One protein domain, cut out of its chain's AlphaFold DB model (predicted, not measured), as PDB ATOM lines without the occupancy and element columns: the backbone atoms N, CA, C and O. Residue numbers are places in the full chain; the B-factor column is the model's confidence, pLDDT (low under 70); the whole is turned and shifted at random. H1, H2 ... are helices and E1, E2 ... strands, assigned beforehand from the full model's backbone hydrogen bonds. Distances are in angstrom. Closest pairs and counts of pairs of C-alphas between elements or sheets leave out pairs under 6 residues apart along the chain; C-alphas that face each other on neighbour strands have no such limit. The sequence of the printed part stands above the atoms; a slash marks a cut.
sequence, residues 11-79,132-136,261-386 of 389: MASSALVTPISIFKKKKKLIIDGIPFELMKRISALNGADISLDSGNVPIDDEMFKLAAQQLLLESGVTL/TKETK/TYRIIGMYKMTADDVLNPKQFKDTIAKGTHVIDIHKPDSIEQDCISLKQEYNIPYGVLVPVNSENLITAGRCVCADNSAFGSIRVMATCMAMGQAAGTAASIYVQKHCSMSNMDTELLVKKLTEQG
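AT A GLANCE: This is residues 11 to 79, 132 to 136 and 261 to 386 of the 389 residues of an uncharacterized protein of Ruminiclostridium papyrosolvens C7 (UniProt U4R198). A long helix, H7, runs through a rounded body; a ribbon of two strands, E2 and E5, packs on its earlier part through E2, H2 meets that part near Pro 35 and runs away from it, and H8 crosses its later part. H2 joins H3 and H1 to the body, while the hairpin E3 and E4 lies away from H7, with H6 packed mainly on E3. The printed 200 residues, under half of them in named elements, run H1 H2 H3 E1 H4 E2 E3 E4 E5 H5 E6 H6 H7 H8, a mixed class with two antiparallel two-stranded sheets, E2 - E5 and E3 - E4. The whole is compact, with a radius of gyration of the C-alphas of 16.7 A and spans of 43 by 42 by 29 A.

HOW THE PARTS SIT: E2, residues 284 to 288, and E5, residues 311 to 314, are antiparallel neighbours at 146 degrees; N 311 and O 288 are 2.8 A apart, within hydrogen-bond range. H7, residues 346 to 366, is the hub; its closest C-alpha pair with E2 is Ala 351 and Ala 286, 5.7 A. H7 touches H8, residues 375 to 384, with residues 354 to 362 alone, at a steep tilt of 64 degrees, opposite ways; the closest C-alphas, Ala 359 and Leu 378, are 6.3 A apart. It touches H2, residues 34 to 44, with residues 347 to 354 alone, closest at the C-alphas of Met 350 and Pro 35, 5.4 A. H2 touches H3, residues 61 to 74, at a steep tilt of 59 degrees; the closest C-alphas are Ile 42 and Ala 67, 5.8 A. H3 touches H1, residues 11 to 14, with residues 61 to 65 alone; the closest C-alphas are Asp 61 and Ser 13, 5.5 A. H5, residues 315 to 318, only just touches H7, with 3 pairs of C-alphas within 8 A, the closest Leu 318 and Ala 356, 7.4 A. E6, residues 326 to 328, pairs with no named strand; its closest C-alpha to H7 is Ile 327, 6.4 A from Ala 356. In the hairpin of E3, residues 292 to 295, and E4, residues 302 to 305, N 303 and O 294 are 2.9 A apart, within hydrogen-bond range. The C-alpha of Ile 292 is 4.6 A from that of Ser 342 in H6, residues 337 to 343, their closest pair. H6 touches H4, residues 272 to 276, closest at the C-alphas of Ala 339 and Ala 272, 4.7 A. E1, residues 262 to 264, pairs with no named strand, but its residues 262 to 263 pair antiparallel with residues 132 to 133. Each O i to N i+4 pair is within hydrogen-bond range in H2, H3, H4, H7 and H8, and 2 of 3 are in H6; H1 and H5 are too short for such a pair.

IN THESE COORDINATES: H1 begins at C-alpha 11, (5.857, 3.114, 206.746). H7 is 30.0 A long, from C-alpha 346 at (-1.081, 3.499, 202.414); H3 is 19.9 A, H2 15.2 A, H8 14.0 A and E2 11.0 A long. H8 ends at C-alpha 384, (-4.924, -3.612, 181.520).

THE WHOLE: The two farthest C-alphas, Ser 299 and Lys 366, are 50.3 A apart. Residues 80 to 131 and 137 to 260 are not printed, with C-alpha gaps of 30.1 A and 9.7 A. The links H1 to H2 and H2 to H3 are long. No printed residue is under 70 in pLDDT.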
ATOM      1  N   MET A  11       6.341   2.944 205.369       95.19
ATOM      2  CA  MET A  11       5.857   3.114 206.746       95.19
ATOM      3  C   MET A  11       5.202   1.858 207.335       95.19
ATOM      4  O   MET A  11       5.225   1.700 208.554       95.19
ATOM      5  N   ALA A  12       4.701   0.934 206.508       95.12
ATOM      6  CA  ALA A  12       4.195  -0.351 206.996       95.12
ATOM      7  C   ALA A  12       5.302  -1.156 207.691       95.12
ATOM      8  O   ALA A  12       5.111  -1.663 208.790       95.12
ATOM      9  N   SER A  13       6.488  -1.199 207.083       96.00
ATOM     10  CA  SER A  13       7.622  -1.970 207.599       96.00
ATOM     11  C   SER A  13       8.501  -1.181 208.572       96.00
ATOM     12  O   SER A  13       8.940  -1.729 209.578       96.00
ATOM     13  N   SER A  14       8.773   0.101 208.296       95.94
ATOM     14  CA  SER A  14       9.700   0.911 209.110       95.94
ATOM     15  C   SER A  14       9.055   1.530 210.351       95.94
ATOM     16  O   SER A  14       9.741   1.723 211.355       95.94
ATOM     17  N   ALA A  15       7.754   1.819 210.301       96.06
ATOM     18  CA  ALA A  15       7.017   2.488 211.371       96.06
ATOM     19  C   ALA A  15       5.820   1.667 211.876       96.06
ATOM     20  O   ALA A  15       5.011   2.208 212.618       96.06
ATOM     21  N   LEU A  16       5.712   0.386 211.491       95.38
ATOM     22  CA  LEU A  16       4.640  -0.541 211.889       95.38
ATOM     23  C   LEU A  16       3.223  -0.008 211.611       95.38
ATOM     24  O   LEU A  16       2.296  -0.274 212.373       95.38
ATOM     25  N   VAL A  17       3.042   0.763 210.536       92.88
ATOM     26  CA  VAL A  17       1.720   1.283 210.157       92.88
ATOM     27  C   VAL A  17       0.881   0.149 209.562       92.88
ATOM     28  O   VAL A  17       0.989  -0.162 208.377       92.88
ATOM     29  N   THR A  18       0.054  -0.471 210.404       90.00
ATOM     30  CA  THR A  18      -0.869  -1.569 210.077       90.00
ATOM     31  C   THR A  18      -2.185  -1.366 210.841       90.00
ATOM     32  O   THR A  18      -2.130  -0.985 212.003       90.00
ATOM     33  N   PRO A  19      -3.378  -1.582 210.263       92.44
ATOM     34  CA  PRO A  19      -3.643  -2.174 208.955       92.44
ATOM     35  C   PRO A  19      -3.258  -1.269 207.776       92.44
ATOM     36  O   PRO A  19      -3.081  -0.059 207.920       92.44
ATOM     37  N   ILE A  20      -3.153  -1.861 206.585       94.94
ATOM     38  CA  ILE A  20      -3.090  -1.111 205.331       94.94
ATOM     39  C   ILE A  20      -4.507  -0.653 204.981       94.94
ATOM     40  O   ILE A  20      -5.363  -1.446 204.583       94.94
ATOM     41  N   SER A  21      -4.738   0.646 205.148       92.75
ATOM     42  CA  SER A  21      -6.017   1.311 204.894       92.75
ATOM     43  C   SER A  21      -5.970   2.097 203.571       92.75
ATOM     44  O   SER A  21      -4.964   2.745 203.272       92.75
ATOM     45  N   ILE A  22      -7.012   2.103 202.737       93.06
ATOM     46  CA  ILE A  22      -8.172   1.199 202.739       93.06
ATOM     47  C   ILE A  22      -8.491   0.775 201.298       93.06
ATOM     48  O   ILE A  22      -8.387   1.582 200.377       93.06
ATOM     49  N   PHE A  23      -8.845  -0.495 201.097       96.19
ATOM     50  CA  PHE A  23      -9.031  -1.095 199.769       96.19
ATOM     51  C   PHE A  23     -10.492  -1.184 199.319       96.19
ATOM     52  O   PHE A  23     -10.743  -1.381 198.128       96.19
ATOM     53  N   LYS A  24     -11.462  -1.072 200.234       94.62
ATOM     54  CA  LYS A  24     -12.893  -1.230 199.935       94.62
ATOM     55  C   LYS A  24     -13.692  -0.012 200.404       94.62
ATOM     56  O   LYS A  24     -13.325   0.652 201.365       94.62
ATOM     57  N   LYS A  25     -14.820   0.245 199.741       91.19
ATOM     58  CA  LYS A  25     -15.881   1.160 200.186       91.19
ATOM     59  C   LYS A  25     -17.216   0.463 200.005       91.19
ATOM     60  O   LYS A  25     -17.497  -0.059 198.927       91.19
ATOM     61  N   LYS A  26     -18.047   0.420 201.054       88.50
ATOM     62  CA  LYS A  26     -19.341  -0.297 201.037       88.50
ATOM     63  C   LYS A  26     -19.187  -1.736 200.502       88.50
ATOM     64  O   LYS A  26     -19.950  -2.164 199.640       88.50
ATOM     65  N   LYS A  27     -18.162  -2.452 200.985       89.75
ATOM     66  CA  LYS A  27     -17.777  -3.825 200.587       89.75
ATOM     67  C   LYS A  27     -17.293  -4.003 199.142       89.75
ATOM     68  O   LYS A  27     -16.878  -5.098 198.769       89.75
ATOM     69  N   LYS A  28     -17.299  -2.951 198.320       93.56
ATOM     70  CA  LYS A  28     -16.770  -2.977 196.955       93.56
ATOM     71  C   LYS A  28     -15.285  -2.636 196.971       93.56
ATOM     72  O   LYS A  28     -14.901  -1.637 197.573       93.56
ATOM     73  N   LEU A  29     -14.467  -3.433 196.289       95.56
ATOM     74  CA  LEU A  29     -13.052  -3.127 196.078       95.56
ATOM     75  C   LEU A  29     -12.914  -1.850 195.231       95.56
ATOM     76  O   LEU A  29     -13.557  -1.727 194.187       95.56
ATOM     77  N   ILE A  30     -12.106  -0.901 195.701       96.19
ATOM     78  CA  ILE A  30     -11.826   0.374 195.020       96.19
ATOM     79  C   ILE A  30     -10.357   0.526 194.615       96.19
ATOM     80  O   ILE A  30     -10.049   1.386 193.801       96.19
ATOM     81  N   ILE A  31      -9.467  -0.299 195.174       97.38
ATOM     82  CA  ILE A  31      -8.045  -0.361 194.833       97.38
ATOM     83  C   ILE A  31      -7.703  -1.830 194.564       97.38
ATOM     84  O   ILE A  31      -7.889  -2.679 195.432       97.38
ATOM     85  N   ASP A  32      -7.206  -2.113 193.364       97.81
ATOM     86  CA  ASP A  32      -6.703  -3.425 192.932       97.81
ATOM     87  C   ASP A  32      -5.411  -3.220 192.118       97.81
ATOM     88  O   ASP A  32      -4.824  -2.136 192.158       97.81
ATOM     89  N   GLY A  33      -4.942  -4.247 191.411       97.81
ATOM     90  CA  GLY A  33      -3.659  -4.239 190.714       97.81
ATOM     91  C   GLY A  33      -2.526  -4.636 191.657       97.81
ATOM     92  O   GLY A  33      -2.730  -5.414 192.592       97.81
ATOM     93  N   ILE A  34      -1.334  -4.072 191.453       98.06
ATOM     94  CA  ILE A  34      -0.142  -4.371 192.265       98.06
ATOM     95  C   ILE A  34      -0.399  -4.176 193.777       98.06
ATOM     96  O   ILE A  34       0.005  -5.047 194.555       98.06
ATOM     97  N   PRO A  35      -1.096  -3.110 194.238       97.81
ATOM     98  CA  PRO A  35      -1.381  -2.918 195.661       97.81
ATOM     99  C   PRO A  35      -2.111  -4.100 196.306       97.81
ATOM    100  O   PRO A  35      -1.724  -4.559 197.379       97.81
ATOM    101  N   PHE A  36      -3.165  -4.609 195.661       97.88
ATOM    102  CA  PHE A  36      -3.972  -5.687 196.227       97.88
ATOM    103  C   PHE A  36      -3.406  -7.074 195.888       97.88
ATOM    104  O   PHE A  36      -3.600  -8.009 196.660       97.88
ATOM    105  N   GLU A  37      -2.630  -7.219 194.806       98.31
ATOM    106  CA  GLU A  37      -1.779  -8.396 194.576       98.31
ATOM    107  C   GLU A  37      -0.816  -8.610 195.749       98.31
ATOM    108  O   GLU A  37      -0.729  -9.720 196.276       98.31
ATOM    109  N   LEU A  38      -0.149  -7.547 196.215       98.44
ATOM    110  CA  LEU A  38       0.730  -7.627 197.379       98.44
ATOM    111  C   LEU A  38      -0.035  -8.102 198.622       98.44
ATOM    112  O   LEU A  38       0.446  -8.983 199.329       98.44
ATOM    113  N   MET A  39      -1.254  -7.602 198.859       98.19
ATOM    114  CA  MET A  39      -2.079  -8.057 199.989       98.19
ATOM    115  C   MET A  39      -2.437  -9.546 199.878       98.19
ATOM    116  O   MET A  39      -2.341 -10.273 200.866       98.19
ATOM    117  N   LYS A  40      -2.787 -10.028 198.676       98.31
ATOM    118  CA  LYS A  40      -3.057 -11.455 198.415       98.31
ATOM    119  C   LYS A  40      -1.821 -12.317 198.690       98.31
ATOM    120  O   LYS A  40      -1.947 -13.370 199.309       98.31
ATOM    121  N   ARG A  41      -0.629 -11.864 198.283       98.31
ATOM    122  CA  ARG A  41       0.643 -12.567 198.541       98.31
ATOM    123  C   ARG A  41       0.943 -12.671 200.032       98.31
ATOM    124  O   ARG A  41       1.272 -13.750 200.507       98.31
ATOM    125  N   ILE A  42       0.773 -11.583 200.779       97.88
ATOM    126  CA  ILE A  42       0.970 -11.596 202.235       97.88
ATOM    127  C   ILE A  42      -0.061 -12.519 202.904       97.88
ATOM    128  O   ILE A  42       0.284 -13.283 203.803       97.88
ATOM    129  N   SER A  43      -1.313 -12.510 202.436       97.31
ATOM    130  CA  SER A  43      -2.363 -13.398 202.948       97.31
ATOM    131  C   SER A  43      -2.039 -14.876 202.697       97.31
ATOM    132  O   SER A  43      -2.193 -15.693 203.600       97.31
ATOM    133  N   ALA A  44      -1.475 -15.215 201.533       97.56
ATOM    134  CA  ALA A  44      -1.001 -16.568 201.225       97.56
ATOM    135  C   ALA A  44       0.149 -17.042 202.139       97.56
ATOM    136  O   ALA A  44       0.361 -18.244 202.288       97.56
ATOM    137  N   LEU A  45       0.865 -16.114 202.785       95.88
ATOM    138  CA  LEU A  45       1.869 -16.389 203.818       95.88
ATOM    139  C   LEU A  45       1.273 -16.422 205.240       95.88
ATOM    140  O   LEU A  45       2.020 -16.444 206.215       95.88
ATOM    141  N   ASN A  46      -0.059 -16.410 205.376       94.25
ATOM    142  CA  ASN A  46      -0.785 -16.239 206.641       94.25
ATOM    143  C   ASN A  46      -0.430 -14.936 207.382       94.25
ATOM    144  O   ASN A  46      -0.516 -14.870 208.606       94.25
ATOM    145  N   GLY A  47      -0.016 -13.900 206.648       95.44
ATOM    146  CA  GLY A  47       0.401 -12.617 207.208       95.44
ATOM    147  C   GLY A  47      -0.569 -11.468 206.960       95.44
ATOM    148  O   GLY A  47      -0.214 -10.335 207.261       95.44
ATOM    149  N   ALA A  48      -1.725 -11.700 206.331       95.94
ATOM    150  CA  ALA A  48      -2.712 -10.654 206.076       95.94
ATOM    151  C   ALA A  48      -4.144 -11.190 206.110       95.94
ATOM    152  O   ALA A  48      -4.414 -12.283 205.604       95.94
ATOM    153  N   ASP A  49      -5.062 -10.372 206.626       94.38
ATOM    154  CA  ASP A  49      -6.504 -10.611 206.559       94.38
ATOM    155  C   ASP A  49      -7.143  -9.661 205.539       94.38
ATOM    156  O   ASP A  49      -7.301  -8.465 205.774       94.38
ATOM    157  N   ILE A  50      -7.496 -10.209 204.377       95.19
ATOM    158  CA  ILE A  50      -8.132  -9.477 203.271       95.19
ATOM    159  C   ILE A  50      -9.663  -9.632 203.254       95.19
ATOM    160  O   ILE A  50     -10.340  -9.120 202.349       95.19
ATOM    161  N   SER A  51     -10.219 -10.361 204.227       93.44
ATOM    162  CA  SER A  51     -11.638 -10.716 204.265       93.44
ATOM    163  C   SER A  51     -12.524  -9.589 204.795       93.44
ATOM    164  O   SER A  51     -13.694  -9.533 204.423       93.44
ATOM    165  N   LEU A  52     -11.958  -8.645 205.557       92.06
ATOM    166  CA  LEU A  52     -12.692  -7.547 206.189       92.06
ATOM    167  C   LEU A  52     -13.497  -6.709 205.180       92.06
ATOM    168  O   LEU A  52     -12.993  -6.306 204.124       92.06
ATOM    169  N   ASP A  53     -14.754  -6.432 205.519       92.44
ATOM    170  CA  ASP A  53     -15.720  -5.682 204.712       92.44
ATOM    171  C   ASP A  53     -15.354  -4.198 204.616       92.44
ATOM    172  O   ASP A  53     -15.615  -3.562 203.586       92.44
ATOM    173  N   SER A  54     -14.708  -3.653 205.653       90.50
ATOM    174  CA  SER A  54     -14.171  -2.292 205.620       90.50
ATOM    175  C   SER A  54     -13.099  -2.128 204.547       90.50
ATOM    176  O   SER A  54     -12.961  -1.054 203.979       90.50
ATOM    177  N   GLY A  55     -12.353  -3.189 204.228       92.44
ATOM    178  CA  GLY A  55     -11.191  -3.120 203.346       92.44
ATOM    179  C   GLY A  55      -9.929  -2.592 204.023       92.44
ATOM    180  O   GLY A  55      -8.958  -2.303 203.325       92.44
ATOM    181  N   ASN A  56      -9.923  -2.458 205.350       93.62
ATOM    182  CA  ASN A  56      -8.671  -2.443 206.096       93.62
ATOM    183  C   ASN A  56      -8.039  -3.828 205.983       93.62
ATOM    184  O   ASN A  56      -8.735  -4.828 206.128       93.62
ATOM    185  N   VAL A  57      -6.735  -3.884 205.731       94.81
ATOM    186  CA  VAL A  57      -6.004  -5.152 205.662       94.81
ATOM    187  C   VAL A  57      -4.974  -5.172 206.785       94.81
ATOM    188  O   VAL A  57      -3.900  -4.585 206.629       94.81
ATOM    189  N   PRO A  58      -5.287  -5.775 207.946       93.56
ATOM    190  CA  PRO A  58      -4.286  -6.078 208.957       93.56
ATOM    191  C   PRO A  58      -3.169  -6.906 208.332       93.56
ATOM    192  O   PRO A  58      -3.442  -7.830 207.567       93.56
ATOM    193  N   ILE A  59      -1.926  -6.561 208.655       95.06
ATOM    194  CA  ILE A  59      -0.734  -7.263 208.171       95.06
ATOM    195  C   ILE A  59       0.248  -7.572 209.306       95.06
ATOM    196  O   ILE A  59       0.373  -6.797 210.258       95.06
ATOM    197  N   ASP A  60       0.960  -8.685 209.167       95.12
ATOM    198  CA  ASP A  60       2.226  -8.975 209.833       95.12
ATOM    199  C   ASP A  60       3.350  -8.269 209.058       95.12
ATOM    200  O   ASP A  60       3.479  -8.410 207.837       95.12
ATOM    201  N   ASP A  61       4.150  -7.460 209.751       94.38
ATOM    202  CA  ASP A  61       5.139  -6.604 209.101       94.38
ATOM    203  C   ASP A  61       6.350  -7.376 208.553       94.38
ATOM    204  O   ASP A  61       6.971  -6.904 207.601       94.38
ATOM    205  N   GLU A  62       6.678  -8.557 209.089       95.50
ATOM    206  CA  GLU A  62       7.743  -9.406 208.539       95.50
ATOM    207  C   GLU A  62       7.267 -10.128 207.275       95.50
ATOM    208  O   GLU A  62       7.986 -10.164 206.273       95.50
ATOM    209  N   MET A  63       6.024 -10.624 207.270       97.25
ATOM    210  CA  MET A  63       5.429 -11.205 206.061       97.25
ATOM    211  C   MET A  63       5.247 -10.158 204.959       97.25
ATOM    212  O   MET A  63       5.460 -10.461 203.784       97.25
ATOM    213  N   PHE A  64       4.935  -8.909 205.324       97.50
ATOM    214  CA  PHE A  64       4.930  -7.798 204.375       97.50
ATOM    215  C   PHE A  64       6.310  -7.591 203.739       97.50
ATOM    216  O   PHE A  64       6.406  -7.521 202.512       97.50
ATOM    217  N   LYS A  65       7.380  -7.499 204.546       97.94
ATOM    218  CA  LYS A  65       8.755  -7.296 204.043       97.94
ATOM    219  C   LYS A  65       9.141  -8.398 203.060       97.94
ATOM    220  O   LYS A  65       9.635  -8.091 201.974       97.94
ATOM    221  N   LEU A  66       8.865  -9.654 203.417       98.38
ATOM    222  CA  LEU A  66       9.153 -10.814 202.576       98.38
ATOM    223  C   LEU A  66       8.386 -10.761 201.249       98.38
ATOM    224  O   LEU A  66       9.003 -10.831 200.187       98.38
ATOM    225  N   ALA A  67       7.062 -10.587 201.293       98.56
ATOM    226  CA  ALA A  67       6.231 -10.570 200.091       98.56
ATOM    227  C   ALA A  67       6.583  -9.403 199.154       98.56
ATOM    228  O   ALA A  67       6.655  -9.581 197.938       98.56
ATOM    229  N   ALA A  68       6.843  -8.214 199.706       98.25
ATOM    230  CA  ALA A  68       7.238  -7.046 198.925       98.25
ATOM    231  C   ALA A  68       8.621  -7.233 198.278       98.25
ATOM    232  O   ALA A  68       8.807  -6.886 197.112       98.25
ATOM    233  N   GLN A  69       9.585  -7.814 199.002       98.31
ATOM    234  CA  GLN A  69      10.898  -8.151 198.453       98.31
ATOM    235  C   GLN A  69      10.787  -9.167 197.311       98.31
ATOM    236  O   GLN A  69      11.376  -8.952 196.251       98.31
ATOM    237  N   GLN A  70      10.027 -10.248 197.513       98.44
ATOM    238  CA  GLN A  70       9.804 -11.280 196.500       98.44
ATOM    239  C   GLN A  70       9.180 -10.684 195.237       98.44
ATOM    240  O   GLN A  70       9.736 -10.852 194.156       98.44
ATOM    241  N   LEU A  71       8.107  -9.898 195.381       98.31
ATOM    242  CA  LEU A  71       7.429  -9.250 194.258       98.31
ATOM    243  C   LEU A  71       8.376  -8.366 193.430       98.31
ATOM    244  O   LEU A  71       8.354  -8.405 192.199       98.31
ATOM    245  N   LEU A  72       9.233  -7.582 194.091       98.19
ATOM    246  CA  LEU A  72      10.208  -6.723 193.414       98.19
ATOM    247  C   LEU A  72      11.270  -7.542 192.666       98.19
ATOM    248  O   LEU A  72      11.552  -7.254 191.502       98.19
ATOM    249  N   LEU A  73      11.843  -8.563 193.307       98.44
ATOM    250  CA  LEU A  73      12.877  -9.406 192.699       98.44
ATOM    251  C   LEU A  73      12.335 -10.224 191.520       98.44
ATOM    252  O   LEU A  73      12.977 -10.278 190.473       98.44
ATOM    253  N   GLU A  74      11.138 -10.799 191.655       98.31
ATOM    254  CA  GLU A  74      10.432 -11.514 190.580       98.31
ATOM    255  C   GLU A  74      10.145 -10.603 189.378       98.31
ATOM    256  O   GLU A  74      10.194 -11.046 188.232       98.31
ATOM    257  N   SER A  75       9.915  -9.311 189.630       97.62
ATOM    258  CA  SER A  75       9.708  -8.289 188.595       97.62
ATOM    259  C   SER A  75      11.013  -7.788 187.955       97.62
ATOM    260  O   SER A  75      10.982  -6.875 187.130       97.62
ATOM    261  N   GLY A  76      12.174  -8.331 188.340       98.12
ATOM    262  CA  GLY A  76      13.484  -7.925 187.820       98.12
ATOM    263  C   GLY A  76      14.034  -6.627 188.426       98.12
ATOM    264  O   GLY A  76      14.976  -6.041 187.885       98.12
ATOM    265  N   VAL A  77      13.480  -6.150 189.546       98.19
ATOM    266  CA  VAL A  77      13.973  -4.940 190.213       98.19
ATOM    267  C   VAL A  77      15.296  -5.233 190.915       98.19
ATOM    268  O   VAL A  77      15.378  -6.064 191.815       98.19
ATOM    269  N   THR A  78      16.335  -4.471 190.573       97.75
ATOM    270  CA  THR A  78      17.571  -4.452 191.365       97.75
ATOM    271  C   THR A  78      17.357  -3.638 192.641       97.75
ATOM    272  O   THR A  78      16.998  -2.456 192.580       97.75
ATOM    273  N   LEU A  79      17.575  -4.265 193.796       97.69
ATOM    274  CA  LEU A  79      17.449  -3.650 195.116       97.69
ATOM    275  C   LEU A  79      18.811  -3.165 195.612       97.69
ATOM    276  O   LEU A  79      19.780  -3.921 195.613       97.69
ATOM    277  N   THR A 132       6.154  22.939 198.627       97.12
ATOM    278  CA  THR A 132       5.453  23.604 199.723       97.12
ATOM    279  C   THR A 132       5.530  22.770 200.994       97.12
ATOM    280  O   THR A 132       5.590  21.543 200.938       97.12
ATOM    281  N   LYS A 133       5.507  23.432 202.149       96.12
ATOM    282  CA  LYS A 133       5.406  22.814 203.471       96.12
ATOM    283  C   LYS A 133       4.485  23.673 204.327       96.12
ATOM    284  O   LYS A 133       4.626  24.894 204.342       96.12
ATOM    285  N   GLU A 134       3.545  23.037 205.017       93.81
ATOM    286  CA  GLU A 134       2.653  23.734 205.945       93.81
ATOM    287  C   GLU A 134       3.443  24.291 207.136       93.81
ATOM    288  O   GLU A 134       4.447  23.723 207.566       93.81
ATOM    289  N   THR A 135       2.984  25.406 207.699       90.69
ATOM    290  CA  THR A 135       3.611  25.989 208.897       90.69
ATOM    291  C   THR A 135       3.288  25.193 210.159       90.69
ATOM    292  O   THR A 135       4.091  25.161 211.091       90.69
ATOM    293  N   LYS A 136       2.121  24.539 210.188       91.12
ATOM    294  CA  LYS A 136       1.663  23.675 211.277       91.12
ATOM    295  C   LYS A 136       1.475  22.257 210.747       91.12
ATOM    296  O   LYS A 136       0.533  22.003 210.003       91.12
ATOM    297  N   THR A 261       5.356  16.687 205.622       95.62
ATOM    298  CA  THR A 261       6.532  17.566 205.520       95.62
ATOM    299  C   THR A 261       6.411  18.362 204.207       95.62
ATOM    300  O   THR A 261       5.422  19.068 204.012       95.62
ATOM    301  N   TYR A 262       7.374  18.249 203.289       97.31
ATOM    302  CA  TYR A 262       7.331  18.880 201.979       97.31
ATOM    303  C   TYR A 262       6.458  18.088 201.002       97.31
ATOM    304  O   TYR A 262       6.465  16.857 200.956       97.31
ATOM    305  N   ARG A 263       5.723  18.834 200.183       97.31
ATOM    306  CA  ARG A 263       4.905  18.351 199.071       97.31
ATOM    307  C   ARG A 263       5.296  19.098 197.809       97.31
ATOM    308  O   ARG A 263       5.759  20.237 197.870       97.31
ATOM    309  N   ILE A 264       5.076  18.479 196.662       98.38
ATOM    310  CA  ILE A 264       5.348  19.126 195.382       98.38
ATOM    311  C   ILE A 264       4.330  20.227 195.075       98.38
ATOM    312  O   ILE A 264       3.172  20.168 195.503       98.38
ATOM    313  N   ILE A 265       4.740  21.188 194.250       98.50
ATOM    314  CA  ILE A 265       3.799  21.964 193.439       98.50
ATOM    315  C   ILE A 265       3.516  21.155 192.171       98.50
ATOM    316  O   ILE A 265       4.347  21.081 191.265       98.50
ATOM    317  N   GLY A 266       2.371  20.474 192.159       98.06
ATOM    318  CA  GLY A 266       1.971  19.576 191.079       98.06
ATOM    319  C   GLY A 266       1.157  20.270 189.989       98.06
ATOM    320  O   GLY A 266       0.618  21.356 190.201       98.06
ATOM    321  N   MET A 267       1.005  19.614 188.836       98.38
ATOM    322  CA  MET A 267       0.128  20.086 187.750       98.38
ATOM    323  C   MET A 267      -1.344  20.186 188.164       98.38
ATOM    324  O   MET A 267      -2.110  20.944 187.572       98.38
ATOM    325  N   TYR A 268      -1.743  19.421 189.181       98.31
ATOM    326  CA  TYR A 268      -3.055  19.516 189.798       98.31
ATOM    327  C   TYR A 268      -2.926  19.477 191.319       98.31
ATOM    328  O   TYR A 268      -2.261  18.598 191.865       98.31
ATOM    329  N   LYS A 269      -3.595  20.406 192.010       98.12
ATOM    330  CA  LYS A 269      -3.699  20.411 193.472       98.12
ATOM    331  C   LYS A 269      -5.057  19.851 193.877       98.12
ATOM    332  O   LYS A 269      -6.066  20.521 193.670       98.12
ATOM    333  N   MET A 270      -5.070  18.665 194.486       97.44
ATOM    334  CA  MET A 270      -6.292  18.099 195.070       97.44
ATOM    335  C   MET A 270      -6.848  19.003 196.163       97.44
ATOM    336  O   MET A 270      -6.093  19.527 196.983       97.44
ATOM    337  N   THR A 271      -8.167  19.165 196.182       96.94
ATOM    338  CA  THR A 271      -8.862  20.020 197.145       96.94
ATOM    339  C   THR A 271      -9.813  19.238 198.038       96.94
ATOM    340  O   THR A 271     -10.229  18.129 197.699       96.94
ATOM    341  N   ALA A 272     -10.199  19.825 199.173       94.88
ATOM    342  CA  ALA A 272     -11.244  19.270 200.032       94.88
ATOM    343  C   ALA A 272     -12.535  18.955 199.251       94.88
ATOM    344  O   ALA A 272     -13.184  17.943 199.510       94.88
ATOM    345  N   ASP A 273     -12.887  19.803 198.281       95.62
ATOM    346  CA  ASP A 273     -14.064  19.619 197.429       95.62
ATOM    347  C   ASP A 273     -13.925  18.393 196.520       95.62
ATOM    348  O   ASP A 273     -14.859  17.606 196.431       95.62
ATOM    349  N   ASP A 274     -12.742  18.137 195.952       96.44
ATOM    350  CA  ASP A 274     -12.500  16.935 195.136       96.44
ATOM    351  C   ASP A 274     -12.689  15.628 195.930       96.44
ATOM    352  O   ASP A 274     -13.005  14.588 195.354       96.44
ATOM    353  N   VAL A 275     -12.497  15.678 197.253       95.06
ATOM    354  CA  VAL A 275     -12.679  14.543 198.170       95.06
ATOM    355  C   VAL A 275     -14.131  14.426 198.648       95.06
ATOM    356  O   VAL A 275     -14.680  13.326 198.704       95.06
ATOM    357  N   LEU A 276     -14.766  15.547 199.007       93.88
ATOM    358  CA  LEU A 276     -16.122  15.576 199.574       93.88
ATOM    359  C   LEU A 276     -17.223  15.513 198.506       93.88
ATOM    360  O   LEU A 276     -18.264  14.896 198.741       93.88
ATOM    361  N   ASN A 277     -16.972  16.106 197.338       94.94
ATOM    362  CA  ASN A 277     -17.841  16.154 196.165       94.94
ATOM    363  C   ASN A 277     -17.084  15.639 194.922       94.94
ATOM    364  O   ASN A 277     -16.725  16.416 194.035       94.94
ATOM    365  N   PRO A 278     -16.829  14.319 194.833       93.38
ATOM    366  CA  PRO A 278     -15.949  13.763 193.813       93.38
ATOM    367  C   PRO A 278     -16.363  14.092 192.383       93.38
ATOM    368  O   PRO A 278     -17.488  13.806 191.963       93.38
ATOM    369  N   LYS A 279     -15.411  14.622 191.615       92.88
ATOM    370  CA  LYS A 279     -15.556  14.870 190.178       92.88
ATOM    371  C   LYS A 279     -14.818  13.828 189.344       92.88
ATOM    372  O   LYS A 279     -13.983  13.070 189.836       92.88
ATOM    373  N   GLN A 280     -15.160  13.778 188.062       94.31
ATOM    374  CA  GLN A 280     -14.507  12.898 187.099       94.31
ATOM    375  C   GLN A 280     -13.260  13.568 186.528       94.31
ATOM    376  O   GLN A 280     -13.309  14.735 186.136       94.31
ATOM    377  N   PHE A 281     -12.175  12.805 186.419       96.88
ATOM    378  CA  PHE A 281     -10.964  13.213 185.719       96.88
ATOM    379  C   PHE A 281     -10.679  12.225 184.593       96.88
ATOM    380  O   PHE A 281     -10.741  11.011 184.797       96.88
ATOM    381  N   LYS A 282     -10.360  12.738 183.401       95.44
ATOM    382  CA  LYS A 282      -9.998  11.892 182.250       95.44
ATOM    383  C   LYS A 282      -8.716  11.096 182.504       95.44
ATOM    384  O   LYS A 282      -8.535  10.030 181.936       95.44
ATOM    385  N   ASP A 283      -7.860  11.625 183.365       97.25
ATOM    386  CA  ASP A 283      -6.569  11.098 183.777       97.25
ATOM    387  C   ASP A 283      -6.608  10.546 185.213       97.25
ATOM    388  O   ASP A 283      -5.637  10.682 185.956       97.25
ATOM    389  N   THR A 284      -7.730   9.946 185.630       98.44
ATOM    390  CA  THR A 284      -7.817   9.280 186.940       98.44
ATOM    391  C   THR A 284      -6.857   8.092 186.986       98.44
ATOM    392  O   THR A 284      -6.942   7.186 186.163       98.44
ATOM    393  N   ILE A 285      -5.949   8.086 187.961       98.25
ATOM    394  CA  ILE A 285      -4.914   7.051 188.122       98.25
ATOM    395  C   ILE A 285      -5.098   6.174 189.362       98.25
ATOM    396  O   ILE A 285      -4.444   5.141 189.489       98.25
ATOM    397  N   ALA A 286      -5.942   6.602 190.298       97.62
ATOM    398  CA  ALA A 286      -6.232   5.897 191.537       97.62
ATOM    399  C   ALA A 286      -7.550   6.405 192.134       97.62
ATOM    400  O   ALA A 286      -7.997   7.517 191.834       97.62
ATOM    401  N   LYS A 287      -8.125   5.614 193.044       96.88
ATOM    402  CA  LYS A 287      -9.240   6.029 193.901       96.88
ATOM    403  C   LYS A 287      -8.812   6.111 195.351       96.88
ATOM    404  O   LYS A 287      -7.928   5.379 195.789       96.88
ATOM    405  N   GLY A 288      -9.477   6.976 196.101       94.44
ATOM    406  CA  GLY A 288      -9.385   7.016 197.553       94.44
ATOM    407  C   GLY A 288     -10.770   7.003 198.185       94.44
ATOM    408  O   GLY A 288     -11.765   7.355 197.561       94.44
ATOM    409  N   THR A 289     -10.854   6.566 199.436       91.81
ATOM    410  CA  THR A 289     -12.108   6.611 200.213       91.81
ATOM    411  C   THR A 289     -11.878   6.855 201.698       91.81
ATOM    412  O   THR A 289     -12.835   6.946 202.453       91.81
ATOM    413  N   HIS A 290     -10.626   6.965 202.137       90.06
ATOM    414  CA  HIS A 290     -10.337   7.176 203.546       90.06
ATOM    415  C   HIS A 290     -10.942   8.493 204.036       90.06
ATOM    416  O   HIS A 290     -10.965   9.482 203.302       90.06
ATOM    417  N   VAL A 291     -11.386   8.525 205.286       88.94
ATOM    418  CA  VAL A 291     -11.860   9.751 205.935       88.94
ATOM    419  C   VAL A 291     -10.810  10.865 205.839       88.94
ATOM    420  O   VAL A 291      -9.607  10.602 205.745       88.94
ATOM    421  N   ILE A 292     -11.237  12.125 205.880       88.81
ATOM    422  CA  ILE A 292     -10.289  13.215 206.138       88.81
ATOM    423  C   ILE A 292      -9.885  13.095 207.607       88.81
ATOM    424  O   ILE A 292     -10.735  13.304 208.470       88.81
ATOM    425  N   ASP A 293      -8.630  12.711 207.865       86.12
ATOM    426  CA  ASP A 293      -8.066  12.492 209.203       86.12
ATOM    427  C   ASP A 293      -6.899  13.455 209.470       86.12
ATOM    428  O   ASP A 293      -5.787  13.267 208.961       86.12
ATOM    429  N   ILE A 294      -7.157  14.498 210.264       85.69
ATOM    430  CA  ILE A 294      -6.184  15.555 210.576       85.69
ATOM    431  C   ILE A 294      -5.952  15.612 212.086       85.69
ATOM    432  O   ILE A 294      -6.814  16.051 212.846       85.69
ATOM    433  N   HIS A 295      -4.757  15.205 212.519       84.50
ATOM    434  CA  HIS A 295      -4.356  15.186 213.933       84.50
ATOM    435  C   HIS A 295      -3.877  16.571 214.375       84.50
ATOM    436  O   HIS A 295      -3.053  17.190 213.700       84.50
ATOM    437  N   LYS A 296      -4.350  17.061 215.523       86.56
ATOM    438  CA  LYS A 296      -3.866  18.332 216.071       86.56
ATOM    439  C   LYS A 296      -2.530  18.092 216.804       86.56
ATOM    440  O   LYS A 296      -2.440  17.145 217.574       86.56
ATOM    441  N   PRO A 297      -1.483  18.905 216.572       77.94
ATOM    442  CA  PRO A 297      -0.148  18.664 217.138       77.94
ATOM    443  C   PRO A 297      -0.109  18.726 218.672       77.94
ATOM    444  O   PRO A 297       0.505  17.876 219.307       77.94
ATOM    445  N   ASP A 298      -0.826  19.675 219.270       84.31
ATOM    446  CA  ASP A 298      -0.682  20.001 220.696       84.31
ATOM    447  C   ASP A 298      -1.881  19.538 221.543       84.31
ATOM    448  O   ASP A 298      -2.113  20.049 222.638       84.31
ATOM    449  N   SER A 299      -2.688  18.602 221.033       84.00
ATOM    450  CA  SER A 299      -3.844  18.060 221.751       84.00
ATOM    451  C   SER A 299      -4.139  16.611 221.361       84.00
ATOM    452  O   SER A 299      -3.589  16.074 220.404       84.00
ATOM    453  N   ILE A 300      -5.038  15.970 222.111       84.19
ATOM    454  CA  ILE A 300      -5.549  14.620 221.814       84.19
ATOM    455  C   ILE A 300      -6.696  14.626 220.778       84.19
ATOM    456  O   ILE A 300      -7.381  13.615 220.587       84.19
ATOM    457  N   GLU A 301      -6.959  15.778 220.150       83.81
ATOM    458  CA  GLU A 301      -8.056  15.988 219.204       83.81
ATOM    459  C   GLU A 301      -7.640  15.702 217.755       83.81
ATOM    460  O   GLU A 301      -6.479  15.833 217.358       83.81
ATOM    461  N   GLN A 302      -8.628  15.351 216.932       85.50
ATOM    462  CA  GLN A 302      -8.472  15.180 215.492       85.50
ATOM    463  C   GLN A 302      -9.755  15.586 214.767       85.50
ATOM    464  O   GLN A 302     -10.855  15.366 215.280       85.50
ATOM    465  N   ASP A 303      -9.614  16.104 213.550       82.50
ATOM    466  CA  ASP A 303     -10.743  16.261 212.638       82.50
ATOM    467  C   ASP A 303     -10.902  14.958 211.855       82.50
ATOM    468  O   ASP A 303      -9.966  14.512 211.194       82.50
ATOM    469  N   CYS A 304     -12.081  14.343 211.947       86.31
ATOM    470  CA  CYS A 304     -12.407  13.101 211.252       86.31
ATOM    471  C   CYS A 304     -13.711  13.272 210.466       86.31
ATOM    472  O   CYS A 304     -14.799  13.201 211.046       86.31
ATOM    473  N   ILE A 305     -13.616  13.462 209.149       87.25
ATOM    474  CA  ILE A 305     -14.783  13.656 208.271       87.25
ATOM    475  C   ILE A 305     -14.984  12.410 207.407       87.25
ATOM    476  O   ILE A 305     -14.167  12.110 206.535       87.25
ATOM    477  N   SER A 306     -16.081  11.688 207.650       85.94
ATOM    478  CA  SER A 306     -16.451  10.495 206.882       85.94
ATOM    479  C   SER A 306     -16.906  10.847 205.468       85.94
ATOM    480  O   SER A 306     -17.656  11.805 205.262       85.94
ATOM    481  N   LEU A 307     -16.496  10.038 204.491       86.19
ATOM    482  CA  LEU A 307     -16.842  10.250 203.086       86.19
ATOM    483  C   LEU A 307     -18.082   9.447 202.690       86.19
ATOM    484  O   LEU A 307     -18.266   8.303 203.107       86.19
ATOM    485  N   LYS A 308     -18.934  10.019 201.833       85.12
ATOM    486  CA  LYS A 308     -20.157   9.346 201.346       85.12
ATOM    487  C   LYS A 308     -19.870   8.284 200.279       85.12
ATOM    488  O   LYS A 308     -20.617   7.304 200.163       85.12
ATOM    489  N   GLN A 309     -18.806   8.494 199.510       90.19
ATOM    490  CA  GLN A 309     -18.378   7.685 198.372       90.19
ATOM    491  C   GLN A 309     -16.865   7.833 198.163       90.19
ATOM    492  O   GLN A 309     -16.235   8.682 198.791       90.19
ATOM    493  N   GLU A 310     -16.307   6.998 197.297       94.12
ATOM    494  CA  GLU A 310     -14.936   7.099 196.814       94.12
ATOM    495  C   GLU A 310     -14.711   8.350 195.946       94.12
ATOM    496  O   GLU A 310     -15.633   8.852 195.299       94.12
ATOM    497  N   TYR A 311     -13.473   8.837 195.913       96.69
ATOM    498  CA  TYR A 311     -13.032   9.952 195.080       96.69
ATOM    499  C   TYR A 311     -11.936   9.536 194.101       96.69
ATOM    500  O   TYR A 311     -11.246   8.535 194.300       96.69
ATOM    501  N   ASN A 312     -11.778  10.334 193.047       97.62
ATOM    502  CA  ASN A 312     -10.837  10.098 191.959       97.62
ATOM    503  C   ASN A 312      -9.580  10.953 192.141       97.62
ATOM    504  O   ASN A 312      -9.670  12.125 192.507       97.62
ATOM    505  N   ILE A 313      -8.416  10.372 191.861       98.25
ATOM    506  CA  ILE A 313      -7.119  11.040 191.969       98.25
ATOM    507  C   ILE A 313      -6.548  11.206 190.556       98.25
ATOM    508  O   ILE A 313      -6.253  10.194 189.913       98.25
ATOM    509  N   PRO A 314      -6.393  12.441 190.051       98.25
ATOM    510  CA  PRO A 314      -5.840  12.680 188.725       98.25
ATOM    511  C   PRO A 314      -4.315  12.556 188.718       98.25
ATOM    512  O   PRO A 314      -3.646  12.844 189.711       98.25
ATOM    513  N   TYR A 315      -3.751  12.193 187.569       98.62
ATOM    514  CA  TYR A 315      -2.308  12.043 187.352       98.62
ATOM    515  C   TYR A 315      -1.501  13.285 187.764       98.62
ATOM    516  O   TYR A 315      -0.423  13.168 188.353       98.62
ATOM    517  N   GLY A 316      -2.043  14.483 187.523       98.31
ATOM    518  CA  GLY A 316      -1.364  15.754 187.793       98.31
ATOM    519  C   GLY A 316      -0.929  15.991 189.247       98.31
ATOM    520  O   GLY A 316      -0.068  16.841 189.476       98.31
ATOM    521  N   VAL A 317      -1.455  15.245 190.229       98.50
ATOM    522  CA  VAL A 317      -1.042  15.369 191.645       98.50
ATOM    523  C   VAL A 317       0.357  14.823 191.921       98.50
ATOM    524  O   VAL A 317       0.941  15.154 192.954       98.50
ATOM    525  N   LEU A 318       0.862  13.965 191.025       98.69
ATOM    526  CA  LEU A 318       2.159  13.294 191.132       98.69
ATOM    527  C   LEU A 318       3.274  14.022 190.378       98.69
ATOM    528  O   LEU A 318       4.448  13.700 190.545       98.69
ATOM    529  N   VAL A 319       2.931  14.974 189.513       98.62
ATOM    530  CA  VAL A 319       3.870  15.539 188.540       98.62
ATOM    531  C   VAL A 319       4.219  16.967 188.924       98.62
ATOM    532  O   VAL A 319       3.332  17.820 188.840       98.62
ATOM    533  N   PRO A 320       5.478  17.262 189.304       98.50
ATOM    534  CA  PRO A 320       5.921  18.636 189.491       98.50
ATOM    535  C   PRO A 320       5.665  19.466 188.227       98.50
ATOM    536  O   PRO A 320       5.825  18.968 187.109       98.50
ATOM    537  N   VAL A 321       5.255  20.725 188.387       98.00
ATOM    538  CA  VAL A 321       5.022  21.625 187.246       98.00
ATOM    539  C   VAL A 321       6.289  21.720 186.384       98.00
ATOM    540  O   VAL A 321       7.383  21.915 186.906       98.00
ATOM    541  N   ASN A 322       6.131  21.590 185.062       96.25
ATOM    542  CA  ASN A 322       7.211  21.576 184.063       96.25
ATOM    543  C   ASN A 322       8.211  20.410 184.189       96.25
ATOM    544  O   ASN A 322       9.334  20.508 183.696       96.25
ATOM    545  N   SER A 323       7.833  19.311 184.844       97.81
ATOM    546  CA  SER A 323       8.703  18.145 184.956       97.81
ATOM    547  C   SER A 323       8.896  17.417 183.626       97.81
ATOM    548  O   SER A 323       7.942  17.030 182.941       97.81
ATOM    549  N   GLU A 324      10.163  17.156 183.305       98.00
ATOM    550  CA  GLU A 324      10.548  16.402 182.125       98.00
ATOM    551  C   GLU A 324      10.542  14.891 182.384       98.00
ATOM    552  O   GLU A 324       9.783  14.172 181.743       98.00
ATOM    553  N   ASN A 325      11.342  14.391 183.331       98.38
ATOM    554  CA  ASN A 325      11.500  12.950 183.589       98.38
ATOM    555  C   ASN A 325      11.347  12.544 185.067       98.38
ATOM    556  O   ASN A 325      11.675  11.409 185.428       98.38
ATOM    557  N   LEU A 326      10.859  13.458 185.912       98.62
ATOM    558  CA  LEU A 326      10.679  13.257 187.347       98.62
ATOM    559  C   LEU A 326       9.191  13.195 187.716       98.62
ATOM    560  O   LEU A 326       8.406  14.077 187.378       98.62
ATOM    561  N   ILE A 327       8.794  12.170 188.452       98.69
ATOM    562  CA  ILE A 327       7.440  12.020 188.993       98.69
ATOM    563  C   ILE A 327       7.533  11.613 190.462       98.69
ATOM    564  O   ILE A 327       8.574  11.124 190.897       98.69
ATOM    565  N   THR A 328       6.483  11.818 191.247       98.44
ATOM    566  CA  THR A 328       6.450  11.415 192.655       98.44
ATOM    567  C   THR A 328       5.411  10.338 192.930       98.44
ATOM    568  O   THR A 328       4.512  10.089 192.128       98.44
ATOM    569  N   ALA A 329       5.536   9.681 194.081       96.50
ATOM    570  CA  ALA A 329       4.476   8.860 194.645       96.50
ATOM    571  C   ALA A 329       4.536   8.859 196.176       96.50
ATOM    572  O   ALA A 329       5.589   9.028 196.790       96.50
ATOM    573  N   GLY A 330       3.386   8.631 196.808       94.00
ATOM    574  CA  GLY A 330       3.265   8.588 198.262       94.00
ATOM    575  C   GLY A 330       2.825   9.922 198.865       94.00
ATOM    576  O   GLY A 330       1.974  10.616 198.319       94.00
ATOM    577  N   ARG A 331       3.380  10.283 200.026       93.88
ATOM    578  CA  ARG A 331       2.909  11.435 200.819       93.88
ATOM    579  C   ARG A 331       3.423  12.807 200.350       93.88
ATOM    580  O   ARG A 331       3.094  13.803 200.974       93.88
ATOM    581  N   CYS A 332       4.212  12.890 199.282       94.56
ATOM    582  CA  CYS A 332       4.698  14.163 198.728       94.56
ATOM    583  C   CYS A 332       3.778  14.750 197.633       94.56
ATOM    584  O   CYS A 332       4.147  15.730 196.987       94.56
ATOM    585  N   VAL A 333       2.587  14.173 197.428       96.69
ATOM    586  CA  VAL A 333       1.584  14.610 196.438       96.69
ATOM    587  C   VAL A 333       1.082  16.035 196.644       96.69
ATOM    588  O   VAL A 333       1.026  16.541 197.767       96.69
ATOM    589  N   CYS A 334       0.638  16.664 195.553       97.88
ATOM    590  CA  CYS A 334       0.053  17.999 195.595       97.88
ATOM    591  C   CYS A 334      -1.424  17.968 196.030       97.88
ATOM    592  O   CYS A 334      -2.313  17.551 195.283       97.88
ATOM    593  N   ALA A 335      -1.694  18.449 197.241       97.25
ATOM    594  CA  ALA A 335      -3.035  18.571 197.802       97.25
ATOM    595  C   ALA A 335      -3.112  19.775 198.753       97.25
ATOM    596  O   ALA A 335      -2.090  20.219 199.274       97.25
ATOM    597  N   ASP A 336      -4.310  20.303 199.005       95.56
ATOM    598  CA  ASP A 336      -4.545  21.159 200.172       95.56
ATOM    599  C   ASP A 336      -4.508  20.339 201.475       95.56
ATOM    600  O   ASP A 336      -4.456  19.111 201.450       95.56
ATOM    601  N   ASN A 337      -4.476  21.008 202.630       92.25
ATOM    602  CA  ASN A 337      -4.334  20.343 203.931       92.25
ATOM    603  C   ASN A 337      -5.460  19.314 204.196       92.25
ATOM    604  O   ASN A 337      -5.210  18.196 204.648       92.25
ATOM    605  N   SER A 338      -6.696  19.644 203.818       92.81
ATOM    606  CA  SER A 338      -7.856  18.778 204.035       92.81
ATOM    607  C   SER A 338      -7.828  17.525 203.162       92.81
ATOM    608  O   SER A 338      -7.949  16.413 203.674       92.81
ATOM    609  N   ALA A 339      -7.619  17.672 201.853       95.12
ATOM    610  CA  ALA A 339      -7.487  16.536 200.948       95.12
ATOM    611  C   ALA A 339      -6.265  15.682 201.295       95.12
ATOM    612  O   ALA A 339      -6.317  14.451 201.212       95.12
ATOM    613  N   PHE A 340      -5.184  16.323 201.748       94.75
ATOM    614  CA  PHE A 340      -3.969  15.642 202.173       94.75
ATOM    615  C   PHE A 340      -4.214  14.655 203.321       94.75
ATOM    616  O   PHE A 340      -3.666  13.553 203.303       94.75
ATOM    617  N   GLY A 341      -5.090  15.001 204.271       92.44
ATOM    618  CA  GLY A 341      -5.514  14.120 205.367       92.44
ATOM    619  C   GLY A 341      -6.215  12.827 204.926       92.44
ATOM    620  O   GLY A 341      -6.339  11.909 205.731       92.44
ATOM    621  N   SER A 342      -6.639  12.724 203.662       94.44
ATOM    622  CA  SER A 342      -7.276  11.527 203.099       94.44
ATOM    623  C   SER A 342      -6.398  10.813 202.061       94.44
ATOM    624  O   SER A 342      -6.223   9.599 202.129       94.44
ATOM    625  N   ILE A 343      -5.800  11.544 201.113       94.94
ATOM    626  CA  ILE A 343      -5.101  10.955 199.952       94.94
ATOM    627  C   ILE A 343      -3.816  10.194 200.317       94.94
ATOM    628  O   ILE A 343      -3.403   9.282 199.603       94.94
ATOM    629  N   ARG A 344      -3.175  10.541 201.439       93.75
ATOM    630  CA  ARG A 344      -1.855  10.017 201.833       93.75
ATOM    631  C   ARG A 344      -1.874   8.633 202.492       93.75
ATOM    632  O   ARG A 344      -0.843   8.196 203.004       93.75
ATOM    633  N   VAL A 345      -3.023   7.962 202.571       93.19
ATOM    634  CA  VAL A 345      -3.100   6.636 203.205       93.19
ATOM    635  C   VAL A 345      -2.439   5.552 202.358       93.19
ATOM    636  O   VAL A 345      -2.284   5.695 201.147       93.19
ATOM    637  N   MET A 346      -2.005   4.471 203.006       95.12
ATOM    638  CA  MET A 346      -1.081   3.499 202.414       95.12
ATOM    639  C   MET A 346      -1.624   2.833 201.144       95.12
ATOM    640  O   MET A 346      -0.885   2.760 200.168       95.12
ATOM    641  N   ALA A 347      -2.889   2.394 201.116       96.62
ATOM    642  CA  ALA A 347      -3.448   1.747 199.923       96.62
ATOM    643  C   ALA A 347      -3.469   2.707 198.720       96.62
ATOM    644  O   ALA A 347      -3.029   2.350 197.626       96.62
ATOM    645  N   THR A 348      -3.884   3.957 198.943       96.50
ATOM    646  CA  THR A 348      -3.862   5.019 197.931       96.50
ATOM    647  C   THR A 348      -2.434   5.330 197.477       96.50
ATOM    648  O   THR A 348      -2.173   5.422 196.280       96.50
ATOM    649  N   CYS A 349      -1.480   5.423 198.408       97.19
ATOM    650  CA  CYS A 349      -0.063   5.612 198.093       97.19
ATOM    651  C   CYS A 349       0.498   4.478 197.224       97.19
ATOM    652  O   CYS A 349       1.253   4.749 196.292       97.19
ATOM    653  N   MET A 350       0.120   3.223 197.490       97.88
ATOM    654  CA  MET A 350       0.516   2.082 196.660       97.88
ATOM    655  C   MET A 350      -0.071   2.189 195.245       97.88
ATOM    656  O   MET A 350       0.654   1.973 194.276       97.88
ATOM    657  N   ALA A 351      -1.348   2.567 195.112       98.31
ATOM    658  CA  ALA A 351      -1.990   2.769 193.809       98.31
ATOM    659  C   ALA A 351      -1.314   3.895 193.005       98.31
ATOM    660  O   ALA A 351      -0.986   3.719 191.832       98.31
ATOM    661  N   MET A 352      -0.999   5.018 193.658       98.44
ATOM    662  CA  MET A 352      -0.214   6.102 193.055       98.44
ATOM    663  C   MET A 352       1.202   5.648 192.670       98.44
ATOM    664  O   MET A 352       1.719   6.068 191.639       98.44
ATOM    665  N   GLY A 353       1.817   4.750 193.447       98.25
ATOM    666  CA  GLY A 353       3.099   4.129 193.108       98.25
ATOM    667  C   GLY A 353       3.039   3.292 191.827       98.25
ATOM    668  O   GLY A 353       3.918   3.423 190.975       98.25
ATOM    669  N   GLN A 354       1.983   2.488 191.646       98.62
ATOM    670  CA  GLN A 354       1.749   1.765 190.390       98.62
ATOM    671  C   GLN A 354       1.585   2.742 189.215       98.62
ATOM    672  O   GLN A 354       2.215   2.557 188.175       98.62
ATOM    673  N   ALA A 355       0.803   3.811 189.392       98.62
ATOM    674  CA  ALA A 355       0.626   4.844 188.374       98.62
ATOM    675  C   ALA A 355       1.945   5.522 187.976       98.62
ATOM    676  O   ALA A 355       2.244   5.624 186.785       98.62
ATOM    677  N   ALA A 356       2.761   5.920 188.954       98.69
ATOM    678  CA  ALA A 356       4.057   6.545 188.708       98.69
ATOM    679  C   ALA A 356       5.031   5.602 187.982       98.69
ATOM    680  O   ALA A 356       5.705   6.013 187.037       98.69
ATOM    681  N   GLY A 357       5.067   4.322 188.371       98.38
ATOM    682  CA  GLY A 357       5.868   3.296 187.698       98.38
ATOM    683  C   GLY A 357       5.459   3.089 186.237       98.38
ATOM    684  O   GLY A 357       6.310   3.072 185.344       98.38
ATOM    685  N   THR A 358       4.153   3.000 185.971       98.62
ATOM    686  CA  THR A 358       3.624   2.861 184.606       98.62
ATOM    687  C   THR A 358       3.903   4.108 183.765       98.62
ATOM    688  O   THR A 358       4.343   3.977 182.621       98.62
ATOM    689  N   ALA A 359       3.748   5.311 184.327       98.62
ATOM    690  CA  ALA A 359       4.089   6.566 183.657       98.62
ATOM    691  C   ALA A 359       5.585   6.641 183.298       98.62
ATOM    692  O   ALA A 359       5.930   6.954 182.159       98.62
ATOM    693  N   ALA A 360       6.478   6.256 184.215       98.38
ATOM    694  CA  ALA A 360       7.914   6.180 183.945       98.38
ATOM    695  C   ALA A 360       8.258   5.175 182.836       98.38
ATOM    696  O   ALA A 360       9.102   5.457 181.984       98.38
ATOM    697  N   SER A 361       7.568   4.032 182.779       97.75
ATOM    698  CA  SER A 361       7.731   3.089 181.669       97.75
ATOM    699  C   SER A 361       7.292   3.687 180.329       97.75
ATOM    700  O   SER A 361       7.956   3.448 179.320       97.75
ATOM    701  N   ILE A 362       6.187   4.441 180.291       98.31
ATOM    702  CA  ILE A 362       5.713   5.111 179.069       98.31
ATOM    703  C   ILE A 362       6.710   6.189 178.639       98.31
ATOM    704  O   ILE A 362       7.089   6.212 177.469       98.31
ATOM    705  N   TYR A 363       7.191   7.015 179.577       97.81
ATOM    706  CA  TYR A 363       8.224   8.027 179.331       97.81
ATOM    707  C   TYR A 363       9.436   7.418 178.615       97.81
ATOM    708  O   TYR A 363       9.861   7.908 177.570       97.81
ATOM    709  N   VAL A 364       9.967   6.306 179.136       97.00
ATOM    710  CA  VAL A 364      11.164   5.654 178.576       97.00
ATOM    711  C   VAL A 364      10.925   5.097 177.167       97.00
ATOM    712  O   VAL A 364      11.864   5.042 176.379       97.00
ATOM    713  N   GLN A 365       9.696   4.687 176.843       96.06
ATOM    714  CA  GLN A 365       9.348   4.100 175.542       96.06
ATOM    715  C   GLN A 365       8.971   5.142 174.485       96.06
ATOM    716  O   GLN A 365       9.276   4.958 173.310       96.06
ATOM    717  N   LYS A 366       8.262   6.202 174.887       94.62
ATOM    718  CA  LYS A 366       7.670   7.190 173.974       94.62
ATOM    719  C   LYS A 366       8.364   8.551 173.987       94.62
ATOM    720  O   LYS A 366       8.083   9.356 173.106       94.62
ATOM    721  N   HIS A 367       9.235   8.817 174.959       89.62
ATOM    722  CA  HIS A 367       9.913  10.103 175.141       89.62
ATOM    723  C   HIS A 367       8.957  11.307 175.264       89.62
ATOM    724  O   HIS A 367       9.287  12.409 174.832       89.62
ATOM    725  N   CYS A 368       7.774  11.111 175.856       91.94
ATOM    726  CA  CYS A 368       6.878  12.204 176.236       91.94
ATOM    727  C   CYS A 368       7.193  12.655 177.662       91.94
ATOM    728  O   CYS A 368       7.297  11.804 178.543       91.94
ATOM    729  N   SER A 369       7.330  13.961 177.894       96.25
ATOM    730  CA  SER A 369       7.650  14.501 179.218       96.25
ATOM    731  C   SER A 369       6.595  14.137 180.266       96.25
ATOM    732  O   SER A 369       5.432  13.905 179.931       96.25
ATOM    733  N   MET A 370       6.972  14.109 181.547       97.88
ATOM    734  CA  MET A 370       6.034  13.819 182.638       97.88
ATOM    735  C   MET A 370       4.876  14.817 182.661       97.88
ATOM    736  O   MET A 370       3.744  14.407 182.923       97.88
ATOM    737  N   SER A 371       5.136  16.088 182.332       97.44
ATOM    738  CA  SER A 371       4.097  17.113 182.206       97.44
ATOM    739  C   SER A 371       3.231  17.007 180.944       97.44
ATOM    740  O   SER A 371       2.082  17.432 180.979       97.44
ATOM    741  N   ASN A 372       3.731  16.409 179.859       96.50
ATOM    742  CA  ASN A 372       2.986  16.201 178.606       96.50
ATOM    743  C   ASN A 372       2.730  14.707 178.341       96.50
ATOM    744  O   ASN A 372       2.843  14.229 177.209       96.50
ATOM    745  N   MET A 373       2.426  13.959 179.401       97.56
ATOM    746  CA  MET A 373       2.172  12.524 179.333       97.56
ATOM    747  C   MET A 373       0.898  12.219 178.533       97.56
ATOM    748  O   MET A 373      -0.122  12.891 178.679       97.56
ATOM    749  N   ASP A 374       0.936  11.145 177.744       96.75
ATOM    750  CA  ASP A 374      -0.244  10.535 177.120       96.75
ATOM    751  C   ASP A 374      -1.087   9.838 178.207       96.75
ATOM    752  O   ASP A 374      -0.911   8.652 178.507       96.75
ATOM    753  N   THR A 375      -1.947  10.609 178.880       97.12
ATOM    754  CA  THR A 375      -2.727  10.127 180.030       97.12
ATOM    755  C   THR A 375      -3.801   9.120 179.634       97.12
ATOM    756  O   THR A 375      -4.109   8.232 180.425       97.12
ATOM    757  N   GLU A 376      -4.311   9.169 178.401       97.50
ATOM    758  CA  GLU A 376      -5.234   8.153 177.881       97.50
ATOM    759  C   GLU A 376      -4.543   6.788 177.779       97.50
ATOM    760  O   GLU A 376      -5.085   5.774 178.231       97.50
ATOM    761  N   LEU A 377      -3.309   6.748 177.261       97.88
ATOM    762  CA  LEU A 377      -2.512   5.525 177.271       97.88
ATOM    763  C   LEU A 377      -2.181   5.060 178.690       97.88
ATOM    764  O   LEU A 377      -2.208   3.853 178.944       97.88
ATOM    765  N   LEU A 378      -1.847   5.981 179.598       98.44
ATOM    766  CA  LEU A 378      -1.555   5.650 180.993       98.44
ATOM    767  C   LEU A 378      -2.751   4.953 181.655       98.44
ATOM    768  O   LEU A 378      -2.601   3.849 182.175       98.44
ATOM    769  N   VAL A 379      -3.936   5.558 181.566       98.44
ATOM    770  CA  VAL A 379      -5.202   5.011 182.081       98.44
ATOM    771  C   VAL A 379      -5.498   3.649 181.458       98.44
ATOM    772  O   VAL A 379      -5.820   2.693 182.170       98.44
ATOM    773  N   LYS A 380      -5.314   3.512 180.138       98.31
ATOM    774  CA  LYS A 380      -5.487   2.232 179.443       98.31
ATOM    775  C   LYS A 380      -4.554   1.155 180.001       98.31
ATOM    776  O   LYS A 380      -5.021   0.071 180.337       98.31
ATOM    777  N   LYS A 381      -3.259   1.449 180.147       98.38
ATOM    778  CA  LYS A 381      -2.271   0.494 180.679       98.38
ATOM    779  C   LYS A 381      -2.550   0.112 182.129       98.38
ATOM    780  O   LYS A 381      -2.413  -1.056 182.475       98.38
ATOM    781  N   LEU A 382      -2.957   1.062 182.969       98.62
ATOM    782  CA  LEU A 382      -3.346   0.780 184.352       98.62
ATOM    783  C   LEU A 382      -4.561  -0.152 184.417       98.62
ATOM    784  O   LEU A 382      -4.551  -1.119 185.174       98.62
ATOM    785  N   THR A 383      -5.559   0.085 183.563       98.12
ATOM    786  CA  THR A 383      -6.737  -0.786 183.439       98.12
ATOM    787  C   THR A 383      -6.348  -2.196 182.980       98.12
ATOM    788  O   THR A 383      -6.800  -3.179 183.560       98.12
ATOM    789  N   GLU A 384      -5.461  -2.320 181.984       98.12
ATOM    790  CA  GLU A 384      -4.924  -3.612 181.520       98.12
ATOM    791  C   GLU A 384      -4.143  -4.356 182.622       98.12
ATOM    792  O   GLU A 384      -4.142  -5.583 182.656       98.12
ATOM    793  N   GLN A 385      -3.518  -3.621 183.546       97.19
ATOM    794  CA  GLN A 385      -2.831  -4.153 184.731       97.19
ATOM    795  C   GLN A 385      -3.774  -4.426 185.919       97.19
ATOM    796  O   GLN A 385      -3.307  -4.745 187.012       97.19
ATOM    797  N   GLY A 386      -5.090  -4.279 185.737       97.75
ATOM    798  CA  GLY A 386      -6.093  -4.565 186.762       97.75
ATOM    799  C   GLY A 386      -6.272  -3.476 187.822       97.75
ATOM    800  O   GLY A 386      -6.918  -3.735 188.833       97.75
TER     801      GLY A 386